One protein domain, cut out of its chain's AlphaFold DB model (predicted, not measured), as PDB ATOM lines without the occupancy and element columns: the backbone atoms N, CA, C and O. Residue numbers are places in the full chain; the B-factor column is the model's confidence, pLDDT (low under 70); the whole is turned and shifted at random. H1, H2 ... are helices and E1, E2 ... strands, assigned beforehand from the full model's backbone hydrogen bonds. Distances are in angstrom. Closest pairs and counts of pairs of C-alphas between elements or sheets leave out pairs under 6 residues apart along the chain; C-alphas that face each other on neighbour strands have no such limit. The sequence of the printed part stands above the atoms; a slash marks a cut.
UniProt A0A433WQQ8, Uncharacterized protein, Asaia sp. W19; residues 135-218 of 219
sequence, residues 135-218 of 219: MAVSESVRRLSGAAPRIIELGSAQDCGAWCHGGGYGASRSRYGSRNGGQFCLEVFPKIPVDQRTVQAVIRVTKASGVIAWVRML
ATOM      1  N   MET A 135     -12.787  10.234  38.918       94.19
ATOM      2  CA  MET A 135     -13.506   9.917  40.154       94.19
ATOM      3  C   MET A 135     -14.353  11.092  40.637       94.19
ATOM      4  O   MET A 135     -15.522  10.885  40.933       94.19
ATOM      5  N   ALA A 136     -13.814  12.315  40.656       94.00
ATOM      6  CA  ALA A 136     -14.569  13.499  41.064       94.00
ATOM      7  C   ALA A 136     -15.840  13.685  40.229       94.00
ATOM      8  O   ALA A 136     -16.928  13.836  40.780       94.00
ATOM      9  N   VAL A 137     -15.723  13.600  38.901       95.00
ATOM     10  CA  VAL A 137     -16.875  13.716  37.996       95.00
ATOM     11  C   VAL A 137     -17.882  12.586  38.246       95.00
ATOM     12  O   VAL A 137     -19.082  12.846  38.334       95.00
ATOM     13  N   SER A 138     -17.407  11.347  38.411       95.88
ATOM     14  CA  SER A 138     -18.265  10.187  38.695       95.88
ATOM     15  C   SER A 138     -19.044  10.350  40.005       95.88
ATOM     16  O   SER A 138     -20.259  10.160  40.035       95.88
ATOM     17  N   GLU A 139     -18.364  10.765  41.073       95.19
ATOM     18  CA  GLU A 139     -18.944  11.005  42.395       95.19
ATOM     19  C   GLU A 139     -19.964  12.146  42.387       95.19
ATOM     20  O   GLU A 139     -21.059  12.003  42.933       95.19
ATOM     21  N   SER A 140     -19.634  13.259  41.732       93.56
ATOM     22  CA  SER A 140     -20.523  14.413  41.594       93.56
ATOM     23  C   SER A 140     -21.827  14.051  40.880       93.56
ATOM     24  O   SER A 140     -22.906  14.419  41.343       93.56
ATOM     25  N   VAL A 141     -21.753  13.275  39.794       95.00
ATOM     26  CA  VAL A 141     -22.950  12.797  39.088       95.00
ATOM     27  C   VAL A 141     -23.710  11.775  39.932       95.00
ATOM     28  O   VAL A 141     -24.927  11.891  40.052       95.00
ATOM     29  N   ARG A 142     -23.018  10.830  40.584       95.38
ATOM     30  CA  ARG A 142     -23.645   9.815  41.447       95.38
ATOM     31  C   ARG A 142     -24.454  10.426  42.583       95.38
ATOM     32  O   ARG A 142     -25.531   9.922  42.888       95.38
ATOM     33  N   ARG A 143     -23.953  11.498  43.204       93.69
ATOM     34  CA  ARG A 143     -24.669  12.213  44.275       93.69
ATOM     35  C   ARG A 143     -25.996  12.806  43.805       93.69
ATOM     36  O   ARG A 143     -26.921  12.866  44.603       93.69
ATOM     37  N   LEU A 144     -26.087  13.225  42.543       93.94
ATOM     38  CA  LEU A 144     -27.322  13.762  41.972       93.94
ATOM     39  C   LEU A 144     -28.268  12.671  41.467       93.94
ATOM     40  O   LEU A 144     -29.466  12.734  41.704       93.94
ATOM     41  N   SER A 145     -27.738  11.698  40.728       94.38
ATOM     42  CA  SER A 145     -28.538  10.729  39.975       94.38
ATOM     43  C   SER A 145     -28.816   9.432  40.743       94.38
ATOM     44  O   SER A 145     -29.607   8.607  40.291       94.38
ATOM     45  N   GLY A 146     -28.140   9.200  41.872       94.69
ATOM     46  CA  GLY A 146     -28.197   7.949  42.634       94.69
ATOM     47  C   GLY A 146     -27.364   6.800  42.045       94.69
ATOM     48  O   GLY A 146     -27.338   5.711  42.620       94.69
ATOM     49  N   ALA A 147     -26.664   7.004  40.922       93.94
ATOM     50  CA  ALA A 147     -25.813   5.986  40.305       93.94
ATOM     51  C   ALA A 147     -24.571   6.578  39.630       93.94
ATOM     52  O   ALA A 147     -24.596   7.671  39.071       93.94
ATOM     53  N   ALA A 148     -23.466   5.827  39.663       94.25
ATOM     54  CA  ALA A 148     -22.250   6.233  38.970       94.25
ATOM     55  C   ALA A 148     -22.488   6.257  37.448       94.25
ATOM     56  O   ALA A 148     -23.009   5.277  36.904       94.25
ATOM     57  N   PRO A 149     -22.102   7.337  36.746       95.50
ATOM     58  CA  PRO A 149     -22.174   7.365  35.297       95.50
ATOM     59  C   PRO A 149     -21.101   6.468  34.682       95.50
ATOM     60  O   PRO A 149     -20.097   6.117  35.310       95.50
ATOM     61  N   ARG A 150     -21.254   6.172  33.394       94.19
ATOM     62  CA  ARG A 150     -20.166   5.621  32.592       94.19
ATOM     63  C   ARG A 150     -19.407   6.759  31.927       94.19
ATOM     64  O   ARG A 150     -19.934   7.432  31.051       94.19
ATOM     65  N   ILE A 151     -18.158   6.941  32.343       93.56
ATOM     66  CA  ILE A 151     -17.241   7.930  31.769       93.56
ATOM     67  C   ILE A 151     -16.364   7.238  30.729       93.56
ATOM     68  O   ILE A 151     -15.807   6.178  31.020       93.56
ATOM     69  N   ILE A 152     -16.255   7.838  29.548       91.12
ATOM     70  CA  ILE A 152     -15.447   7.369  28.422       91.12
ATOM     71  C   ILE A 152     -14.478   8.492  28.048       91.12
ATOM     72  O   ILE A 152     -14.880   9.510  27.482       91.12
ATOM     73  N   GLU A 153     -13.201   8.311  28.360       90.06
ATOM     74  CA  GLU A 153     -12.137   9.239  27.992       90.06
ATOM     75  C   GLU A 153     -11.575   8.861  26.618       90.06
ATOM     76  O   GLU A 153     -10.997   7.791  26.431       90.06
ATOM     77  N   LEU A 154     -11.737   9.748  25.633       86.44
ATOM     78  CA  LEU A 154     -11.443   9.433  24.228       86.44
ATOM     79  C   LEU A 154      -9.946   9.234  23.935       86.44
ATOM     80  O   LEU A 154      -9.601   8.609  22.935       86.44
ATOM     81  N   GLY A 155      -9.066   9.748  24.799       81.81
ATOM     82  CA  GLY A 155      -7.620   9.515  24.741       81.81
ATOM     83  C   GLY A 155      -7.149   8.303  25.554       81.81
ATOM     84  O   GLY A 155      -5.966   7.975  25.525       81.81
ATOM     85  N   SER A 156      -8.044   7.640  26.294       83.94
ATOM     86  CA  SER A 156      -7.686   6.515  27.156       83.94
ATOM     87  C   SER A 156      -7.742   5.195  26.392       83.94
ATOM     88  O   SER A 156      -8.795   4.779  25.899       83.94
ATOM     89  N   ALA A 157      -6.613   4.482  26.346       80.62
ATOM     90  CA  ALA A 157      -6.558   3.131  25.789       80.62
ATOM     91  C   ALA A 157      -7.452   2.148  26.566       80.62
ATOM     92  O   ALA A 157      -7.990   1.222  25.969       80.62
ATOM     93  N   GLN A 158      -7.674   2.376  27.865       82.94
ATOM     94  CA  GLN A 158      -8.567   1.550  28.679       82.94
ATOM     95  C   GLN A 158     -10.038   1.693  28.256       82.94
ATOM     96  O   GLN A 158     -10.791   0.720  28.302       82.94
ATOM     97  N   ASP A 159     -10.448   2.891  27.828       84.81
ATOM     98  CA  ASP A 159     -11.838   3.169  27.450       84.81
ATOM     99  C   ASP A 159     -12.124   2.915  25.960       84.81
ATOM    100  O   ASP A 159     -13.261   2.561  25.613       84.81
ATOM    101  N   CYS A 160     -11.109   3.087  25.100       83.06
ATOM    102  CA  CYS A 160     -11.238   3.049  23.638       83.06
ATOM    103  C   CYS A 160     -10.452   1.919  22.942       83.06
ATOM    104  O   CYS A 160     -10.651   1.678  21.753       83.06
ATOM    105  N   GLY A 161      -9.575   1.195  23.638       77.56
ATOM    106  CA  GLY A 161      -8.890   0.015  23.094       77.56
ATOM    107  C   GLY A 161      -7.820   0.292  22.033       77.56
ATOM    108  O   GLY A 161      -7.402  -0.638  21.353       77.56
ATOM    109  N   ALA A 162      -7.371   1.547  21.895       70.31
ATOM    110  CA  ALA A 162      -6.346   1.972  20.931       70.31
ATOM    111  C   ALA A 162      -6.668   1.592  19.468       70.31
ATOM    112  O   ALA A 162      -5.795   1.151  18.719       70.31
ATOM    113  N   TRP A 163      -7.930   1.764  19.059       62.34
ATOM    114  CA  TRP A 163      -8.384   1.485  17.693       62.34
ATOM    115  C   TRP A 163      -7.497   2.202  16.650       62.34
ATOM    116  O   TRP A 163      -7.217   3.393  16.783       62.34
ATOM    117  N   CYS A 164      -7.035   1.467  15.630       55.09
ATOM    118  CA  CYS A 164      -6.051   1.898  14.616       55.09
ATOM    119  C   CYS A 164      -4.613   2.169  15.120       55.09
ATOM    120  O   CYS A 164      -3.855   2.852  14.435       55.09
ATOM    121  N   HIS A 165      -4.218   1.679  16.297       60.66
ATOM    122  CA  HIS A 165      -2.825   1.644  16.778       60.66
ATOM    123  C   HIS A 165      -2.465   0.206  17.206       60.66
ATOM    124  O   HIS A 165      -3.339  -0.655  17.268       60.66
ATOM    125  N   GLY A 166      -1.186  -0.068  17.495       54.69
ATOM    126  CA  GLY A 166      -0.629  -1.411  17.760       54.69
ATOM    127  C   GLY A 166      -1.164  -2.186  18.982       54.69
ATOM    128  O   GLY A 166      -0.556  -3.179  19.364       54.69
ATOM    129  N   GLY A 167      -2.283  -1.764  19.580       58.09
ATOM    130  CA  GLY A 167      -2.994  -2.463  20.655       58.09
ATOM    131  C   GLY A 167      -3.023  -1.706  21.986       58.09
ATOM    132  O   GLY A 167      -2.071  -1.026  22.361       58.09
ATOM    133  N   GLY A 168      -4.137  -1.829  22.716       62.91
ATOM    134  CA  GLY A 168      -4.274  -1.392  24.107       62.91
ATOM    135  C   GLY A 168      -4.169  -2.591  25.048       62.91
ATOM    136  O   GLY A 168      -5.131  -3.345  25.191       62.91
ATOM    137  N   TYR A 169      -3.009  -2.791  25.680       55.16
ATOM    138  CA  TYR A 169      -2.811  -3.898  26.619       55.16
ATOM    139  C   TYR A 169      -3.790  -3.785  27.804       55.16
ATOM    140  O   TYR A 169      -3.834  -2.758  28.480       55.16
ATOM    141  N   GLY A 170      -4.605  -4.822  28.031       63.09
ATOM    142  CA  GLY A 170      -5.619  -4.850  29.096       63.09
ATOM    143  C   GLY A 170      -6.924  -4.093  28.799       63.09
ATOM    144  O   GLY A 170      -7.771  -3.974  29.686       63.09
ATOM    145  N   ALA A 171      -7.128  -3.588  27.578       64.81
ATOM    146  CA  ALA A 171      -8.385  -2.946  27.206       64.81
ATOM    147  C   ALA A 171      -9.500  -3.987  27.012       64.81
ATOM    148  O   ALA A 171      -9.430  -4.843  26.135       64.81
ATOM    149  N   SER A 172     -10.560  -3.901  27.817       65.88
ATOM    150  CA  SER A 172     -11.713  -4.814  27.746       65.88
ATOM    151  C   SER A 172     -12.806  -4.349  26.781       65.88
ATOM    152  O   SER A 172     -13.807  -5.042  26.595       65.88
ATOM    153  N   ARG A 173     -12.669  -3.147  26.205       67.81
ATOM    154  CA  ARG A 173     -13.681  -2.510  25.355       67.81
ATOM    155  C   ARG A 173     -13.024  -1.763  24.201       67.81
ATOM    156  O   ARG A 173     -11.999  -1.114  24.382       67.81
ATOM    157  N   SER A 174     -13.680  -1.797  23.048       70.62
ATOM    158  CA  SER A 174     -13.280  -1.057  21.853       70.62
ATOM    159  C   SER A 174     -14.292   0.048  21.573       70.62
ATOM    160  O   SER A 174     -15.490  -0.214  21.468       70.62
ATOM    161  N   ARG A 175     -13.820   1.293  21.486       77.56
ATOM    162  CA  ARG A 175     -14.616   2.466  21.099       77.56
ATOM    163  C   ARG A 175     -13.770   3.371  20.214       77.56
ATOM    164  O   ARG A 175     -12.546   3.342  20.297       77.56
ATOM    165  N   TYR A 176     -14.414   4.208  19.410       77.31
ATOM    166  CA  TYR A 176     -13.697   5.261  18.696       77.31
ATOM    167  C   TYR A 176     -13.141   6.280  19.696       77.31
ATOM    168  O   TYR A 176     -13.894   6.887  20.456       77.31
ATOM    169  N   GLY A 177     -11.816   6.427  19.702       76.94
ATOM    170  CA  GLY A 177     -11.108   7.455  20.460       76.94
ATOM    171  C   GLY A 177     -10.816   8.695  19.617       76.94
ATOM    172  O   GLY A 177     -11.104   8.743  18.422       76.94
ATOM    173  N   SER A 178     -10.202   9.701  20.236       75.81
ATOM    174  CA  SER A 178      -9.745  10.918  19.560       75.81
ATOM    175  C   SER A 178      -8.388  11.344  20.104       75.81
ATOM    176  O   SER A 178      -8.178  11.359  21.316       75.81
ATOM    177  N   ARG A 179      -7.470  11.724  19.204       70.56
ATOM    178  CA  ARG A 179      -6.192  12.362  19.574       70.56
ATOM    179  C   ARG A 179      -6.365  13.819  19.987       70.56
ATOM    180  O   ARG A 179      -5.531  14.335  20.727       70.56
ATOM    181  N   ASN A 180      -7.440  14.468  19.537       75.94
ATOM    182  CA  ASN A 180      -7.790  15.800  20.005       75.94
ATOM    183  C   ASN A 180      -8.331  15.642  21.430       75.94
ATOM    184  O   ASN A 180      -9.494  15.274  21.628       75.94
ATOM    185  N   GLY A 181      -7.430  15.825  22.400       77.81
ATOM    186  CA  GLY A 181      -7.714  15.746  23.828       77.81
ATOM    187  C   GLY A 181      -8.681  16.833  24.301       77.81
ATOM    188  O   GLY A 181      -9.242  17.590  23.516       77.81
ATOM    189  N   GLY A 182      -8.888  16.904  25.617       85.00
ATOM    190  CA  GLY A 182      -9.784  17.902  26.202       85.00
ATOM    191  C   GLY A 182     -11.268  17.581  26.021       85.00
ATOM    192  O   GLY A 182     -12.094  18.488  26.046       85.00
ATOM    193  N   GLN A 183     -11.631  16.308  25.862       90.44
ATOM    194  CA  GLN A 183     -13.029  15.889  25.815       90.44
ATOM    195  C   GLN A 183     -13.250  14.472  26.349       90.44
ATOM    196  O   GLN A 183     -12.386  13.602  26.225       90.44
ATOM    197  N   PHE A 184     -14.429  14.243  26.919       92.38
ATOM    198  CA  PHE A 184     -14.896  12.927  27.351       92.38
ATOM    199  C   PHE A 184     -16.406  12.794  27.140       92.38
ATOM    200  O   PHE A 184     -17.133  13.789  27.093       92.38
ATOM    201  N   CYS A 185     -16.877  11.555  27.037       92.94
ATOM    202  CA  CYS A 185     -18.297  11.231  26.954       92.94
ATOM    203  C   CYS A 185     -18.783  10.656  28.283       92.94
ATOM    204  O   CYS A 185     -18.038   9.977  28.995       92.94
ATOM    205  N   LEU A 186     -20.036  10.931  28.620       94.44
ATOM    206  CA  LEU A 186     -20.623  10.573  29.897       94.44
ATOM    207  C   LEU A 186     -22.047  10.059  29.681       94.44
ATOM    208  O   LEU A 186     -22.925  10.800  29.245       94.44
ATOM    209  N   GLU A 187     -22.262   8.780  29.976       94.69
ATOM    210  CA  GLU A 187     -23.583   8.147  29.968       94.69
ATOM    211  C   GLU A 187     -24.110   8.113  31.407       94.69
ATOM    212  O   GLU A 187     -23.472   7.540  32.297       94.69
ATOM    213  N   VAL A 188     -25.254   8.748  31.650       95.12
ATOM    214  CA  VAL A 188     -25.869   8.858  32.979       95.12
ATOM    215  C   VAL A 188     -27.042   7.892  33.066       95.12
ATOM    216  O   VAL A 188     -27.904   7.906  32.194       95.12
ATOM    217  N   PHE A 189     -27.076   7.094  34.134       94.12
ATOM    218  CA  PHE A 189     -28.119   6.102  34.418       94.12
ATOM    219  C   PHE A 189     -28.877   6.516  35.691       94.12
ATOM    220  O   PHE A 189     -28.577   5.999  36.770       94.12
ATOM    221  N   PRO A 190     -29.755   7.528  35.632       92.00
ATOM    222  CA  PRO A 190     -30.420   8.053  36.814       92.00
ATOM    223  C   PRO A 190     -31.312   7.001  37.481       92.00
ATOM    224  O   PRO A 190     -32.175   6.400  36.857       92.00
ATOM    225  N   LYS A 191     -31.103   6.790  38.782       93.50
ATOM    226  CA  LYS A 191     -31.976   5.987  39.658       93.50
ATOM    227  C   LYS A 191     -32.966   6.842  40.445       93.50
ATOM    228  O   LYS A 191     -33.854   6.314  41.105       93.50
ATOM    229  N   ILE A 192     -32.761   8.153  40.426       92.94
ATOM    230  CA  ILE A 192     -33.559   9.162  41.113       92.94
ATOM    231  C   ILE A 192     -33.894  10.239  40.071       92.94
ATOM    232  O   ILE A 192     -33.039  10.513  39.219       92.94
ATOM    233  N   PRO A 193     -35.093  10.855  40.112       92.06
ATOM    234  CA  PRO A 193     -35.438  11.948  39.211       92.06
ATOM    235  C   PRO A 193     -34.388  13.064  39.255       92.06
ATOM    236  O   PRO A 193     -34.163  13.681  40.296       92.06
ATOM    237  N   VAL A 194     -33.739  13.324  38.120       92.62
ATOM    238  CA  VAL A 194     -32.737  14.382  37.981       92.62
ATOM    239  C   VAL A 194     -32.854  15.029  36.607       92.62
ATOM    240  O   VAL A 194     -32.922  14.347  35.586       92.62
ATOM    241  N   ASP A 195     -32.870  16.358  36.585       92.56
ATOM    242  CA  ASP A 195     -32.896  17.121  35.342       92.56
ATOM    243  C   ASP A 195     -31.508  17.162  34.679       92.56
ATOM    244  O   ASP A 195     -30.470  17.285  35.343       92.56
ATOM    245  N   GLN A 196     -31.489  17.125  33.346       92.06
ATOM    246  CA  GLN A 196     -30.267  17.194  32.551       92.06
ATOM    247  C   GLN A 196     -29.488  18.489  32.819       92.06
ATOM    248  O   GLN A 196     -28.255  18.453  32.873       92.06
ATOM    249  N   ARG A 197     -30.167  19.628  33.034       93.06
ATOM    250  CA  ARG A 197     -29.485  20.906  33.319       93.06
ATOM    251  C   ARG A 197     -28.727  20.853  34.639       93.06
ATOM    252  O   ARG A 197     -27.602  21.343  34.710       93.06
ATOM    253  N   THR A 198     -29.298  20.214  35.656       92.94
ATOM    254  CA  THR A 198     -28.653  20.030  36.963       92.94
ATOM    255  C   THR A 198     -27.395  19.175  36.839       92.94
ATOM    256  O   THR A 198     -26.342  19.535  37.370       92.94
ATOM    257  N   VAL A 199     -27.465  18.083  36.071       93.88
ATOM    258  CA  VAL A 199     -26.301  17.228  35.791       93.88
ATOM    259  C   VAL A 199     -25.212  18.008  35.052       93.88
ATOM    260  O   VAL A 199     -24.049  17.984  35.455       93.88
ATOM    261  N   GLN A 200     -25.574  18.748  34.002       94.19
ATOM    262  CA  GLN A 200     -24.629  19.569  33.240       94.19
ATOM    263  C   GLN A 200     -23.998  20.675  34.095       94.19
ATOM    264  O   GLN A 200     -22.794  20.913  33.983       94.19
ATOM    265  N   ALA A 201     -24.769  21.322  34.973       92.31
ATOM    266  CA  ALA A 201     -24.268  22.343  35.888       92.31
ATOM    267  C   ALA A 201     -23.222  21.768  36.855       92.31
ATOM    268  O   ALA A 201     -22.145  22.344  37.012       92.31
ATOM    269  N   VAL A 202     -23.486  20.594  37.436       92.25
ATOM    270  CA  VAL A 202     -22.540  19.924  38.340       92.25
ATOM    271  C   VAL A 202     -21.293  19.423  37.610       92.25
ATOM    272  O   VAL A 202     -20.177  19.568  38.117       92.25
ATOM    273  N   ILE A 203     -21.442  18.893  36.394       94.00
ATOM    274  CA  ILE A 203     -20.294  18.515  35.563       94.00
ATOM    275  C   ILE A 203     -19.460  19.750  35.225       94.00
ATOM    276  O   ILE A 203     -18.238  19.685  35.324       94.00
ATOM    277  N   ARG A 204     -20.087  20.883  34.883       92.00
ATOM    278  CA  ARG A 204     -19.390  22.132  34.542       92.00
ATOM    279  C   ARG A 204     -18.474  22.616  35.663       92.00
ATOM    280  O   ARG A 204     -17.374  23.057  35.350       92.00
ATOM    281  N   VAL A 205     -18.912  22.528  36.919       88.69
ATOM    282  CA  VAL A 205     -18.106  22.951  38.081       88.69
ATOM    283  C   VAL A 205     -17.103  21.892  38.543       88.69
ATOM    284  O   VAL A 205     -16.175  22.224  39.270       88.69
ATOM    285  N   THR A 206     -17.268  20.629  38.125       92.50
ATOM    286  CA  THR A 206     -16.383  19.525  38.539       92.50
ATOM    287  C   THR A 206     -15.286  19.211  37.523       92.50
ATOM    288  O   THR A 206     -14.199  18.777  37.903       92.50
ATOM    289  N   LYS A 207     -15.566  19.362  36.227       93.06
ATOM    290  CA  LYS A 207     -14.613  19.069  35.151       93.06
ATOM    291  C   LYS A 207     -13.537  20.155  35.054       93.06
ATOM    292  O   LYS A 207     -13.783  21.315  35.383       93.06
ATOM    293  N   ALA A 208     -12.411  19.809  34.433       88.12
ATOM    294  CA  ALA A 208     -11.381  20.790  34.110       88.12
ATOM    295  C   ALA A 208     -11.909  21.898  33.183       88.12
ATOM    296  O   ALA A 208     -12.732  21.674  32.280       88.12
ATOM    297  N   SER A 209     -11.419  23.118  33.408       85.62
ATOM    298  CA  SER A 209     -11.680  24.240  32.506       85.62
ATOM    299  C   SER A 209     -11.167  23.915  31.098       85.62
ATOM    300  O   SER A 209     -10.175  23.208  30.942       85.62
ATOM    301  N   GLY A 210     -11.883  24.363  30.066       87.06
ATOM    302  CA  GLY A 210     -11.561  24.061  28.664       87.06
ATOM    303  C   GLY A 210     -11.909  22.644  28.180       87.06
ATOM    304  O   GLY A 210     -11.887  22.410  26.978       87.06
ATOM    305  N   VAL A 211     -12.288  21.712  29.066       90.88
ATOM    306  CA  VAL A 211     -12.669  20.342  28.665       90.88
ATOM    307  C   VAL A 211     -14.137  20.262  28.244       90.88
ATOM    308  O   VAL A 211     -15.006  20.781  28.943       90.88
ATOM    309  N   ILE A 212     -14.445  19.579  27.146       92.19
ATOM    310  CA  ILE A 212     -15.817  19.336  26.686       92.19
ATOM    311  C   ILE A 212     -16.332  18.017  27.277       92.19
ATOM    312  O   ILE A 212     -15.683  16.978  27.179       92.19
ATOM    313  N   ALA A 213     -17.512  18.056  27.891       93.75
ATOM    314  CA  ALA A 213     -18.188  16.872  28.409       93.75
ATOM    315  C   ALA A 213     -19.449  16.605  27.580       93.75
ATOM    316  O   ALA A 213     -20.401  17.386  27.634       93.75
ATOM    317  N   TRP A 214     -19.461  15.510  26.826       93.38
ATOM    318  CA  TRP A 214     -20.622  15.081  26.048       93.38
ATOM    319  C   TRP A 214     -21.524  14.222  26.930       93.38
ATOM    320  O   TRP A 214     -21.135  13.126  27.324       93.38
ATOM    321  N   VAL A 215     -22.710  14.723  27.275       94.50
ATOM    322  CA  VAL A 215     -23.613  14.060  28.228       94.50
ATOM    323  C   VAL A 215     -24.773  13.405  27.490       94.50
ATOM    324  O   VAL A 215     -25.501  14.080  26.766       94.50
ATOM    325  N   ARG A 216     -24.968  12.107  27.724       94.00
ATOM    326  CA  ARG A 216     -26.145  11.347  27.298       94.00
ATOM    327  C   ARG A 216     -26.902  10.869  28.534       94.00
ATOM    328  O   ARG A 216     -26.359  10.100  29.326       94.00
ATOM    329  N   MET A 217     -28.146  11.315  28.677       92.44
ATOM    330  CA  MET A 217     -29.089  10.743  29.638       92.44
ATOM    331  C   MET A 217     -29.655   9.452  29.041       92.44
ATOM    332  O   MET A 217     -29.940   9.407  27.843       92.44
ATOM    333  N   LEU A 218     -29.735   8.399  29.844       87.00
ATOM    334  CA  LEU A 218     -30.346   7.129  29.469       87.00
ATOM    335  C   LEU A 218     -31.557   6.897  30.369       87.00
ATOM    336  O   LEU A 218     -31.471   7.177  31.565       87.00
TER     337      LEU A 218
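This is residues 135 to 218 of the 219 residues of an uncharacterized protein of Asaia sp. W19 (UniProt A0A433WQQ8). A small sheet of three strands has H1 and H3 side by side over one face, in two layers, helices on one face of a sheet. Past one end of the strands, the short H2 and the loop of residues 161 to 182 make one end of the long axis. The 84 printed residues hold three named helices and three strands, in the order H1 E1 H2 E2 H3 E3, class mixed; the sheet is mixed, in the order E1 E2 E3. The whole is compact, with a radius of gyration of the C-alphas of 13.6 A, yet elongated, spanning 42 by 26 by 18 A.

E2, residues 183 to 188, is 16.3 A long, E3, residues 212 to 217, 16.1 A, and E1, residues 150 to 153, 9.9 A. H1, residues 135 to 145, begins at C-alpha 135 (-13.506, 9.917, 40.154) and is 15.1 A long. H3, residues 196 to 206, is 15.3 A long, and H2, residues 157 to 160, 5.2 A. E3 ends at C-alpha 217 (-29.089, 10.743, 29.638).

E1 and E2 are antiparallel, with N 152 and O 185 2.8 A apart. E2 and E3 are parallel, with N 186 and O 214 2.8 A apart; with H3 they form a strand-helix-strand unit, two parallel neighbours with a helix between, its crossover right-handed. H3 is over E3, its height over the sheet 9.6 A. H1 touches H3, closest at the C-alphas of Val 137 and Thr 206, 5.9 A, at a shallow tilt of 27 degrees, opposite ways. H2 only grazes the sheet, with residues 158 to 160, and is apart from H1 and H3. Every O i to N i+4 pair is within hydrogen-bond range in H3, 6 of 7 in H1; H2 is too short for one.

The C-alphas farthest apart, of Gly 166 and Pro 193, are 43.0 A apart. The printed part has no cut. The link from H2 to E2 is long, with 22 residues. Residues 163 to 173 have pLDDT under 70.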